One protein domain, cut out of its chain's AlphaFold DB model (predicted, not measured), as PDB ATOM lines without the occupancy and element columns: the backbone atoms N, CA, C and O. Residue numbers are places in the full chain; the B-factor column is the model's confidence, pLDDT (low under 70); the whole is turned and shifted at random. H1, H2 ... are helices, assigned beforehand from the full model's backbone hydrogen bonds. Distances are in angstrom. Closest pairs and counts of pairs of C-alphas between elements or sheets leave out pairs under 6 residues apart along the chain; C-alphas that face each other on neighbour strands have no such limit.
ATOM      1  N   TYR A 500      32.754 -13.529  42.730       73.44
ATOM      2  CA  TYR A 500      34.100 -13.288  43.278       73.44
ATOM      3  C   TYR A 500      34.786 -12.036  42.719       73.44
ATOM      4  O   TYR A 500      35.368 -11.261  43.479       73.44
ATOM      5  N   PHE A 501      34.762 -11.819  41.397       77.50
ATOM      6  CA  PHE A 501      35.530 -10.719  40.798       77.50
ATOM      7  C   PHE A 501      34.902  -9.346  41.073       77.50
ATOM      8  O   PHE A 501      35.633  -8.406  41.382       77.50
ATOM      9  N   ILE A 502      33.569  -9.223  41.012       82.88
ATOM     10  CA  ILE A 502      32.880  -7.957  41.309       82.88
ATOM     11  C   ILE A 502      33.158  -7.498  42.742       82.88
ATOM     12  O   ILE A 502      33.476  -6.325  42.925       82.88
ATOM     13  N   ASP A 503      33.086  -8.377  43.743       83.31
ATOM     14  CA  ASP A 503      33.262  -7.958  45.138       83.31
ATOM     15  C   ASP A 503      34.734  -7.720  45.514       83.31
ATOM     16  O   ASP A 503      35.024  -6.730  46.187       83.31
ATOM     17  N   LEU A 504      35.686  -8.491  44.967       83.38
ATOM     18  CA  LEU A 504      37.116  -8.163  45.078       83.38
ATOM     19  C   LEU A 504      37.426  -6.785  44.464       83.38
ATOM     20  O   LEU A 504      38.133  -5.976  45.065       83.38
ATOM     21  N   VAL A 505      36.882  -6.485  43.279       86.62
ATOM     22  CA  VAL A 505      37.053  -5.170  42.642       86.62
ATOM     23  C   VAL A 505      36.310  -4.074  43.409       86.62
ATOM     24  O   VAL A 505      36.836  -2.970  43.519       86.62
ATOM     25  N   ARG A 506      35.140  -4.354  43.996       87.94
ATOM     26  CA  ARG A 506      34.386  -3.411  44.840       87.94
ATOM     27  C   ARG A 506      35.210  -2.957  46.042       87.94
ATOM     28  O   ARG A 506      35.316  -1.754  46.263       87.94
ATOM     29  N   GLU A 507      35.810  -3.887  46.786       88.94
ATOM     30  CA  GLU A 507      36.700  -3.553  47.906       88.94
ATOM     31  C   GLU A 507      37.866  -2.667  47.454       88.94
ATOM     32  O   GLU A 507      38.169  -1.658  48.087       88.94
ATOM     33  N   ILE A 508      38.500  -3.022  46.334       91.25
ATOM     34  CA  ILE A 508      39.654  -2.292  45.796       91.25
ATOM     35  C   ILE A 508      39.249  -0.884  45.330       91.25
ATOM     36  O   ILE A 508      39.973   0.071  45.594       91.25
ATOM     37  N   LEU A 509      38.077  -0.718  44.709       91.00
ATOM     38  CA  LEU A 509      37.532   0.594  44.338       91.00
ATOM     39  C   LEU A 509      37.222   1.470  45.561       91.00
ATOM     40  O   LEU A 509      37.488   2.671  45.521       91.00
ATOM     41  N   ILE A 510      36.717   0.889  46.653       91.88
ATOM     42  CA  ILE A 510      36.484   1.615  47.910       91.88
ATOM     43  C   ILE A 510      37.817   2.074  48.525       91.88
ATOM     44  O   ILE A 510      37.946   3.249  48.873       91.88
ATOM     45  N   GLU A 511      38.828   1.201  48.585       91.81
ATOM     46  CA  GLU A 511      40.160   1.551  49.107       91.81
ATOM     47  C   GLU A 511      40.834   2.647  48.260       91.81
ATOM     48  O   GLU A 511      41.385   3.600  48.809       91.81
ATOM     49  N   ILE A 512      40.713   2.604  46.925       93.06
ATOM     50  CA  ILE A 512      41.202   3.684  46.046       93.06
ATOM     51  C   ILE A 512      40.530   5.013  46.370       93.06
ATOM     52  O   ILE A 512      41.216   6.029  46.391       93.06
ATOM     53  N   MET A 513      39.217   5.037  46.613       90.88
ATOM     54  CA  MET A 513      38.513   6.280  46.942       90.88
ATOM     55  C   MET A 513      38.912   6.812  48.323       90.88
ATOM     56  O   MET A 513      39.085   8.023  48.482       90.88
ATOM     57  N   ALA A 514      39.155   5.929  49.299       91.81
ATOM     58  CA  ALA A 514      39.728   6.305  50.590       91.81
ATOM     59  C   ALA A 514      41.138   6.904  50.421       91.81
ATOM     60  O   ALA A 514      41.387   8.026  50.865       91.81
ATOM     61  N   LYS A 515      42.033   6.230  49.686       90.00
ATOM     62  CA  LYS A 515      43.400   6.709  49.410       90.00
ATOM     63  C   LYS A 515      43.417   7.997  48.587       90.00
ATOM     64  O   LYS A 515      44.157   8.916  48.913       90.00
ATOM     65  N   ALA A 516      42.577   8.125  47.565       90.38
ATOM     66  CA  ALA A 516      42.450   9.348  46.772       90.38
ATOM     67  C   ALA A 516      41.933  10.540  47.598       90.38
ATOM     68  O   ALA A 516      42.225  11.687  47.256       90.38
ATOM     69  N   THR A 517      41.206  10.277  48.689       89.62
ATOM     70  CA  THR A 517      40.794  11.296  49.662       89.62
ATOM     71  C   THR A 517      41.938  11.641  50.622       89.62
ATOM     72  O   THR A 517      42.238  12.818  50.791       89.62
ATOM     73  N   GLU A 518      42.637  10.640  51.176       88.19
ATOM     74  CA  GLU A 518      43.836  10.801  52.027       88.19
ATOM     75  C   GLU A 518      44.952  11.606  51.333       88.19
ATOM     76  O   GLU A 518      45.605  12.439  51.956       88.19
ATOM     77  N   TYR A 519      45.136  11.393  50.028       83.50
ATOM     78  CA  TYR A 519      46.115  12.090  49.188       83.50
ATOM     79  C   TYR A 519      45.597  13.403  48.557       83.50
ATOM     80  O   TYR A 519      46.291  14.007  47.741       83.50
ATOM     81  N   GLU A 520      44.387  13.863  48.896       84.12
ATOM     82  CA  GLU A 520      43.744  15.064  48.322       84.12
ATOM     83  C   GLU A 520      43.658  15.072  46.771       84.12
ATOM     84  O   GLU A 520      43.492  16.122  46.145       84.12
ATOM     85  N   CYS A 521      43.719  13.906  46.115       83.88
ATOM     86  CA  CYS A 521      43.738  13.763  44.651       83.88
ATOM     87  C   CYS A 521      42.489  14.339  43.966       83.88
ATOM     88  O   CYS A 521      42.550  14.755  42.812       83.88
ATOM     89  N   LEU A 522      41.359  14.372  44.677       82.06
ATOM     90  CA  LEU A 522      40.107  14.971  44.202       82.06
ATOM     91  C   LEU A 522      40.139  16.512  44.212       82.06
ATOM     92  O   LEU A 522      39.335  17.138  43.528       82.06
ATOM     93  N   GLN A 523      41.070  17.125  44.955       83.62
ATOM     94  CA  GLN A 523      41.299  18.574  44.975       83.62
ATOM     95  C   GLN A 523      42.388  18.999  43.971       83.62
ATOM     96  O   GLN A 523      42.299  20.072  43.373       83.62
ATOM     97  N   TYR A 524      43.417  18.165  43.761       80.19
ATOM     98  CA  TYR A 524      44.586  18.502  42.939       80.19
ATOM     99  C   TYR A 524      44.773  17.542  41.755       80.19
ATOM    100  O   TYR A 524      45.232  16.415  41.912       80.19
ATOM    101  N   GLN A 525      44.548  18.047  40.534       74.88
ATOM    102  CA  GLN A 525      44.642  17.305  39.257       74.88
ATOM    103  C   GLN A 525      45.984  16.571  39.008       74.88
ATOM    104  O   GLN A 525      46.079  15.731  38.114       74.88
ATOM    105  N   LYS A 526      47.056  16.932  39.723       77.69
ATOM    106  CA  LYS A 526      48.423  16.421  39.532       77.69
ATOM    107  C   LYS A 526      48.992  16.014  40.884       77.69
ATOM    108  O   LYS A 526      49.394  16.875  41.663       77.69
ATOM    109  N   HIS A 527      49.012  14.711  41.147       78.00
ATOM    110  CA  HIS A 527      49.404  14.137  42.431       78.00
ATOM    111  C   HIS A 527      50.293  12.891  42.257       78.00
ATOM    112  O   HIS A 527      50.368  12.323  41.167       78.00
ATOM    113  N   ARG A 528      50.970  12.461  43.331       80.50
ATOM    114  CA  ARG A 528      51.877  11.294  43.353       80.50
ATOM    115  C   ARG A 528      51.141   9.962  43.182       80.50
ATOM    116  O   ARG A 528      51.669   9.028  42.588       80.50
ATOM    117  N   PHE A 529      49.959   9.865  43.781       87.00
ATOM    118  CA  PHE A 529      49.143   8.659  43.838       87.00
ATOM    119  C   PHE A 529      48.551   8.344  42.463       87.00
ATOM    120  O   PHE A 529      47.785   9.129  41.906       87.00
ATOM    121  N   ASN A 530      48.883   7.167  41.941       87.19
ATOM    122  CA  ASN A 530      48.292   6.617  40.733       87.19
ATOM    123  C   ASN A 530      47.346   5.474  41.118       87.19
ATOM    124  O   ASN A 530      47.794   4.419  41.571       87.19
ATOM    125  N   GLY A 531      46.044   5.665  40.892       89.38
ATOM    126  CA  GLY A 531      45.035   4.646  41.185       89.38
ATOM    127  C   GLY A 531      45.282   3.319  40.456       89.38
ATOM    128  O   GLY A 531      45.007   2.271  41.023       89.38
ATOM    129  N   ILE A 532      45.872   3.335  39.253       89.50
ATOM    130  CA  ILE A 532      46.179   2.113  38.485       89.50
ATOM    131  C   ILE A 532      47.301   1.305  39.150       89.50
ATOM    132  O   ILE A 532      47.220   0.079  39.217       89.50
ATOM    133  N   ASP A 533      48.320   1.979  39.692       90.88
ATOM    134  CA  ASP A 533      49.387   1.312  40.444       90.88
ATOM    135  C   ASP A 533      48.837   0.701  41.739       90.88
ATOM    136  O   ASP A 533      49.168  -0.432  42.082       90.88
ATOM    137  N   HIS A 534      47.932   1.407  42.421       91.75
ATOM    138  CA  HIS A 534      47.287   0.884  43.622       91.75
ATOM    139  C   HIS A 534      46.345  -0.300  43.319       91.75
ATOM    140  O   HIS A 534      46.386  -1.294  44.039       91.75
ATOM    141  N   ILE A 535      45.583  -0.268  42.213       92.75
ATOM    142  CA  ILE A 535      44.803  -1.422  41.715       92.75
ATOM    143  C   ILE A 535      45.710  -2.638  41.517       92.75
ATOM    144  O   ILE A 535      45.390  -3.726  41.993       92.75
ATOM    145  N   ALA A 536      46.830  -2.468  40.810       92.38
ATOM    146  CA  ALA A 536      47.735  -3.567  40.494       92.38
ATOM    147  C   ALA A 536      48.415  -4.140  41.751       92.38
ATOM    148  O   ALA A 536      48.533  -5.360  41.870       92.38
ATOM    149  N   GLU A 537      48.789  -3.292  42.715       93.81
ATOM    150  CA  GLU A 537      49.303  -3.731  44.016       93.81
ATOM    151  C   GLU A 537      48.260  -4.543  44.799       93.81
ATOM    152  O   GLU A 537      48.537  -5.661  45.241       93.81
ATOM    153  N   MET A 538      47.042  -4.008  44.920       92.44
ATOM    154  CA  MET A 538      45.942  -4.648  45.640       92.44
ATOM    155  C   MET A 538      45.553  -5.992  45.008       92.44
ATOM    156  O   MET A 538      45.447  -6.985  45.723       92.44
ATOM    157  N   LEU A 539      45.400  -6.060  43.678       90.81
ATOM    158  CA  LEU A 539      45.070  -7.298  42.956       90.81
ATOM    159  C   LEU A 539      46.178  -8.358  43.045       90.81
ATOM    160  O   LEU A 539      45.883  -9.551  43.064       90.81
ATOM    161  N   TRP A 540      47.451  -7.950  43.093       91.25
ATOM    162  CA  TRP A 540      48.568  -8.886  43.234       91.25
ATOM    163  C   TRP A 540      48.663  -9.475  44.645       91.25
ATOM    164  O   TRP A 540      48.935 -10.674  44.778       91.25
ATOM    165  N   ASN A 541      48.443  -8.650  45.675       92.12
ATOM    166  CA  ASN A 541      48.555  -9.049  47.079       92.12
ATOM    167  C   ASN A 541      47.294  -9.773  47.593       92.12
ATOM    168  O   ASN A 541      47.436 -10.787  48.273       92.12
ATOM    169  N   LYS A 542      46.080  -9.345  47.207       88.69
ATOM    170  CA  LYS A 542      44.798 -10.028  47.508       88.69
ATOM    171  C   LYS A 542      44.467 -11.194  46.555       88.69
ATOM    172  O   LYS A 542      43.311 -11.591  46.440       88.69
ATOM    173  N   ASN A 543      45.441 -11.748  45.830       87.50
ATOM    174  CA  ASN A 543      45.188 -12.845  44.891       87.50
ATOM    175  C   ASN A 543      44.817 -14.144  45.650       87.50
ATOM    176  O   ASN A 543      45.687 -14.690  46.333       87.50
ATOM    177  N   PRO A 544      43.598 -14.712  45.497       83.50
ATOM    178  CA  PRO A 544      43.171 -15.893  46.261       83.50
ATOM    179  C   PRO A 544      43.982 -17.167  45.980       83.50
ATOM    180  O   PRO A 544      43.977 -18.088  46.794       83.50
ATOM    181  N   LEU A 545      44.692 -17.230  44.847       85.56
ATOM    182  CA  LEU A 545      45.609 -18.331  44.521       85.56
ATOM    183  C   LEU A 545      46.948 -18.235  45.273       85.56
ATOM    184  O   LEU A 545      47.732 -19.180  45.236       85.56
ATOM    185  N   HIS A 546      47.214 -17.099  45.925       87.94
ATOM    186  CA  HIS A 546      48.481 -16.760  46.568       87.94
ATOM    187  C   HIS A 546      48.292 -16.070  47.944       87.94
ATOM    188  O   HIS A 546      48.760 -14.942  48.151       87.94
ATOM    189  N   PRO A 547      47.627 -16.725  48.919       87.00
ATOM    190  CA  PRO A 547      47.338 -16.162  50.247       87.00
ATOM    191  C   PRO A 547      48.588 -15.919  51.119       87.00
ATOM    192  O   PRO A 547      48.492 -15.400  52.233       87.00
ATOM    193  N   GLU A 548      49.781 -16.294  50.657       91.94
ATOM    194  CA  GLU A 548      51.055 -15.877  51.245       91.94
ATOM    195  C   GLU A 548      51.377 -14.391  51.002       91.94
ATOM    196  O   GLU A 548      52.096 -13.791  51.802       91.94
ATOM    197  N   ARG A 549      50.836 -13.781  49.936       91.50
ATOM    198  CA  ARG A 549      51.138 -12.393  49.540       91.50
ATOM    199  C   ARG A 549      50.413 -11.366  50.396       91.50
ATOM    200  O   ARG A 549      51.024 -10.390  50.806       91.50
ATOM    201  N   GLU A 550      49.161 -11.631  50.755       88.38
ATOM    202  CA  GLU A 550      48.404 -10.810  51.709       88.38
ATOM    203  C   GLU A 550      49.135 -10.705  53.063       88.38
ATOM    204  O   GLU A 550      49.197  -9.639  53.670       88.38
ATOM    205  N   LYS A 551      49.788 -11.794  53.494       89.94
ATOM    206  CA  LYS A 551      50.596 -11.855  54.727       89.94
ATOM    207  C   LYS A 551      51.967 -11.187  54.601       89.94
ATOM    208  O   LYS A 551      52.559 -10.831  55.618       89.94
ATOM    209  N   LYS A 552      52.490 -11.037  53.380       92.00
ATOM    210  CA  LYS A 552      53.764 -10.373  53.074       92.00
ATOM    211  C   LYS A 552      53.543  -9.311  51.996       92.00
ATOM    212  O   LYS A 552      54.049  -9.430  50.875       92.00
ATOM    213  N   TRP A 553      52.781  -8.279  52.365       92.38
ATOM    214  CA  TRP A 553      52.437  -7.173  51.478       92.38
ATOM    215  C   TRP A 553      53.683  -6.620  50.786       92.38
ATOM    216  O   TRP A 553      54.648  -6.223  51.442       92.38
ATOM    217  N   THR A 554      53.679  -6.640  49.457       92.69
ATOM    218  CA  THR A 554      54.800  -6.185  48.628       92.69
ATOM    219  C   THR A 554      54.334  -4.968  47.839       92.69
ATOM    220  O   THR A 554      53.269  -5.025  47.222       92.69
ATOM    221  N   ASN A 555      55.088  -3.865  47.872       92.62
ATOM    222  CA  ASN A 555      54.751  -2.682  47.082       92.62
ATOM    223  C   ASN A 555      54.942  -2.969  45.586       92.62
ATOM    224  O   ASN A 555      55.830  -3.734  45.217       92.62
ATOM    225  N   ILE A 556      54.147  -2.340  44.717       92.94
ATOM    226  CA  ILE A 556      54.221  -2.548  43.262       92.94
ATOM    227  C   ILE A 556      55.638  -2.393  42.688       92.94
ATOM    228  O   ILE A 556      56.014  -3.157  41.802       92.94
ATOM    229  N   PHE A 557      56.447  -1.457  43.191       90.75
ATOM    230  CA  PHE A 557      57.803  -1.232  42.679       90.75
ATOM    231  C   PHE A 557      58.827  -2.277  43.157       90.75
ATOM    232  O   PHE A 557      59.876  -2.406  42.531       90.75
ATOM    233  N   ASP A 558      58.493  -3.061  44.187       93.81
ATOM    234  CA  ASP A 558      59.320  -4.142  44.742       93.81
ATOM    235  C   ASP A 558      58.978  -5.528  44.149       93.81
ATOM    236  O   ASP A 558      59.592  -6.534  44.504       93.81
ATOM    237  N   MET A 559      57.981  -5.619  43.260       93.81
ATOM    238  CA  MET A 559      57.567  -6.882  42.639       93.81
ATOM    239  C   MET A 559      58.509  -7.269  41.492       93.81
ATOM    240  O   MET A 559      58.661  -6.503  40.541       93.81
ATOM    241  N   ASP A 560      59.064  -8.487  41.515       92.56
ATOM    242  CA  ASP A 560      60.061  -8.966  40.535       92.56
ATOM    243  C   ASP A 560      59.662  -8.711  39.070       92.56
ATOM    244  O   ASP A 560      60.457  -8.205  38.275       92.56
ATOM    245  N   TRP A 561      58.404  -9.004  38.718       92.50
ATOM    246  CA  TRP A 561      57.879  -8.827  37.360       92.50
ATOM    247  C   TRP A 561      57.734  -7.351  36.958       92.50
ATOM    248  O   TRP A 561      57.905  -7.017  35.786       92.50
ATOM    249  N   VAL A 562      57.465  -6.454  37.913       93.81
ATOM    250  CA  VAL A 562      57.422  -5.001  37.680       93.81
ATOM    251  C   VAL A 562      58.841  -4.467  37.526       93.81
ATOM    252  O   VAL A 562      59.103  -3.708  36.596       93.81
ATOM    253  N   ILE A 563      59.776  -4.907  38.371       93.56
ATOM    254  CA  ILE A 563      61.199  -4.559  38.276       93.56
ATOM    255  C   ILE A 563      61.767  -4.986  36.913       93.56
ATOM    256  O   ILE A 563      62.502  -4.224  36.282       93.56
ATOM    257  N   GLU A 564      61.432  -6.182  36.427       95.81
ATOM    258  CA  GLU A 564      61.841  -6.651  35.100       95.81
ATOM    259  C   GLU A 564      61.158  -5.869  33.965       95.81
ATOM    260  O   GLU A 564      61.834  -5.409  33.043       95.81
ATOM    261  N   PHE A 565      59.850  -5.613  34.064       94.06
ATOM    262  CA  PHE A 565      59.121  -4.812  33.078       94.06
ATOM    263  C   PHE A 565      59.665  -3.378  32.957       94.06
ATOM    264  O   PHE A 565      59.825  -2.878  31.840       94.06
ATOM    265  N   LEU A 566      59.992  -2.729  34.080       93.00
ATOM    266  CA  LEU A 566      60.482  -1.346  34.131       93.00
ATOM    267  C   LEU A 566      61.919  -1.176  33.615       93.00
ATOM    268  O   LEU A 566      62.250  -0.093  33.139       93.00
ATOM    269  N   LYS A 567      62.752  -2.228  33.627       94.62
ATOM    270  CA  LYS A 567      64.069  -2.211  32.950       94.62
ATOM    271  C   LYS A 567      63.933  -2.052  31.435       94.62
ATOM    272  O   LYS A 567      64.782  -1.427  30.807       94.62
ATOM    273  N   HIS A 568      62.875  -2.616  30.851       94.50
ATOM    274  CA  HIS A 568      62.594  -2.526  29.417       94.50
ATOM    275  C   HIS A 568      61.667  -1.357  29.055       94.50
ATOM    276  O   HIS A 568      61.756  -0.831  27.949       94.50
ATOM    277  N   ASN A 569      60.806  -0.935  29.985       92.19
ATOM    278  CA  ASN A 569      59.809   0.118  29.802       92.19
ATOM    279  C   ASN A 569      59.909   1.140  30.955       92.19
ATOM    280  O   ASN A 569      59.049   1.149  31.843       92.19
ATOM    281  N   PRO A 570      60.962   1.978  30.993       91.38
ATOM    282  CA  PRO A 570      61.137   2.959  32.058       91.38
ATOM    283  C   PRO A 570      59.983   3.970  32.065       91.38
ATOM    284  O   PRO A 570      59.566   4.480  31.023       91.38
TER     285      PRO A 570
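AT A GLANCE: This is residues 500 to 570 of the 633 residues of the protein "DNA polymerase delta subunit 3" of Abscondita terminalis (UniProt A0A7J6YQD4). The long helix H1 and the shorter H2 fold back on each other at an angle, joined at one end by the long loop of residues 519 to 530. The short helix H3 makes a corner at the other end of H2, and the chain then folds back to H4, whose residues 560 to 565 stick out with no helix touching them. The printed part has 71 residues with four named helices, H1, H2, H3 and H4 in that order, and no named strand, and the class is all helix. It is only just loose, close to compact, with a radius of gyration of the C-alphas of 13.5 A and spans of 36 by 33 by 19 A.

IN THESE COORDINATES: H1, residues 500 to 518, begins at C-alpha 500 (34.100, -13.288, 43.278) and is 27.4 A long. H2, residues 531 to 541, is 15.3 A long. H3 is residues 547 to 551, 7.0 A. H4, residues 560 to 568, is 13.1 A long and ends at C-alpha 568 (62.594, -2.526, 29.417).

HOW THE PARTS SIT: H1 touches H2 with residues 508 to 516 alone; the closest C-alphas are those of Ile 512 and Gly 531, 6.3 A apart. The two run opposite ways at a steep tilt of 49 degrees. H2 and H3 touch only at the corner by their tight link, closest at the C-alphas of Asn 541 and Arg 549, 4.9 A. H4 is apart from H1, H2 and H3. In H1 and H2 every O i to N i+4 pair is within hydrogen-bond range; in H4 4 of 5 are, and in H3 0 of 1, with 1 of 2 O i to N i+3 pairs.

THE WHOLE: The C-alphas farthest apart are those of Gln 523 and Leu 545, 37.2 A. The printed part has no cut. The link from H1 to H2 is long, 12 residues, and that from H3 to H4 is short, 8 residues. Mean pLDDT of the printed part is 88.8, and no printed residue is under 70.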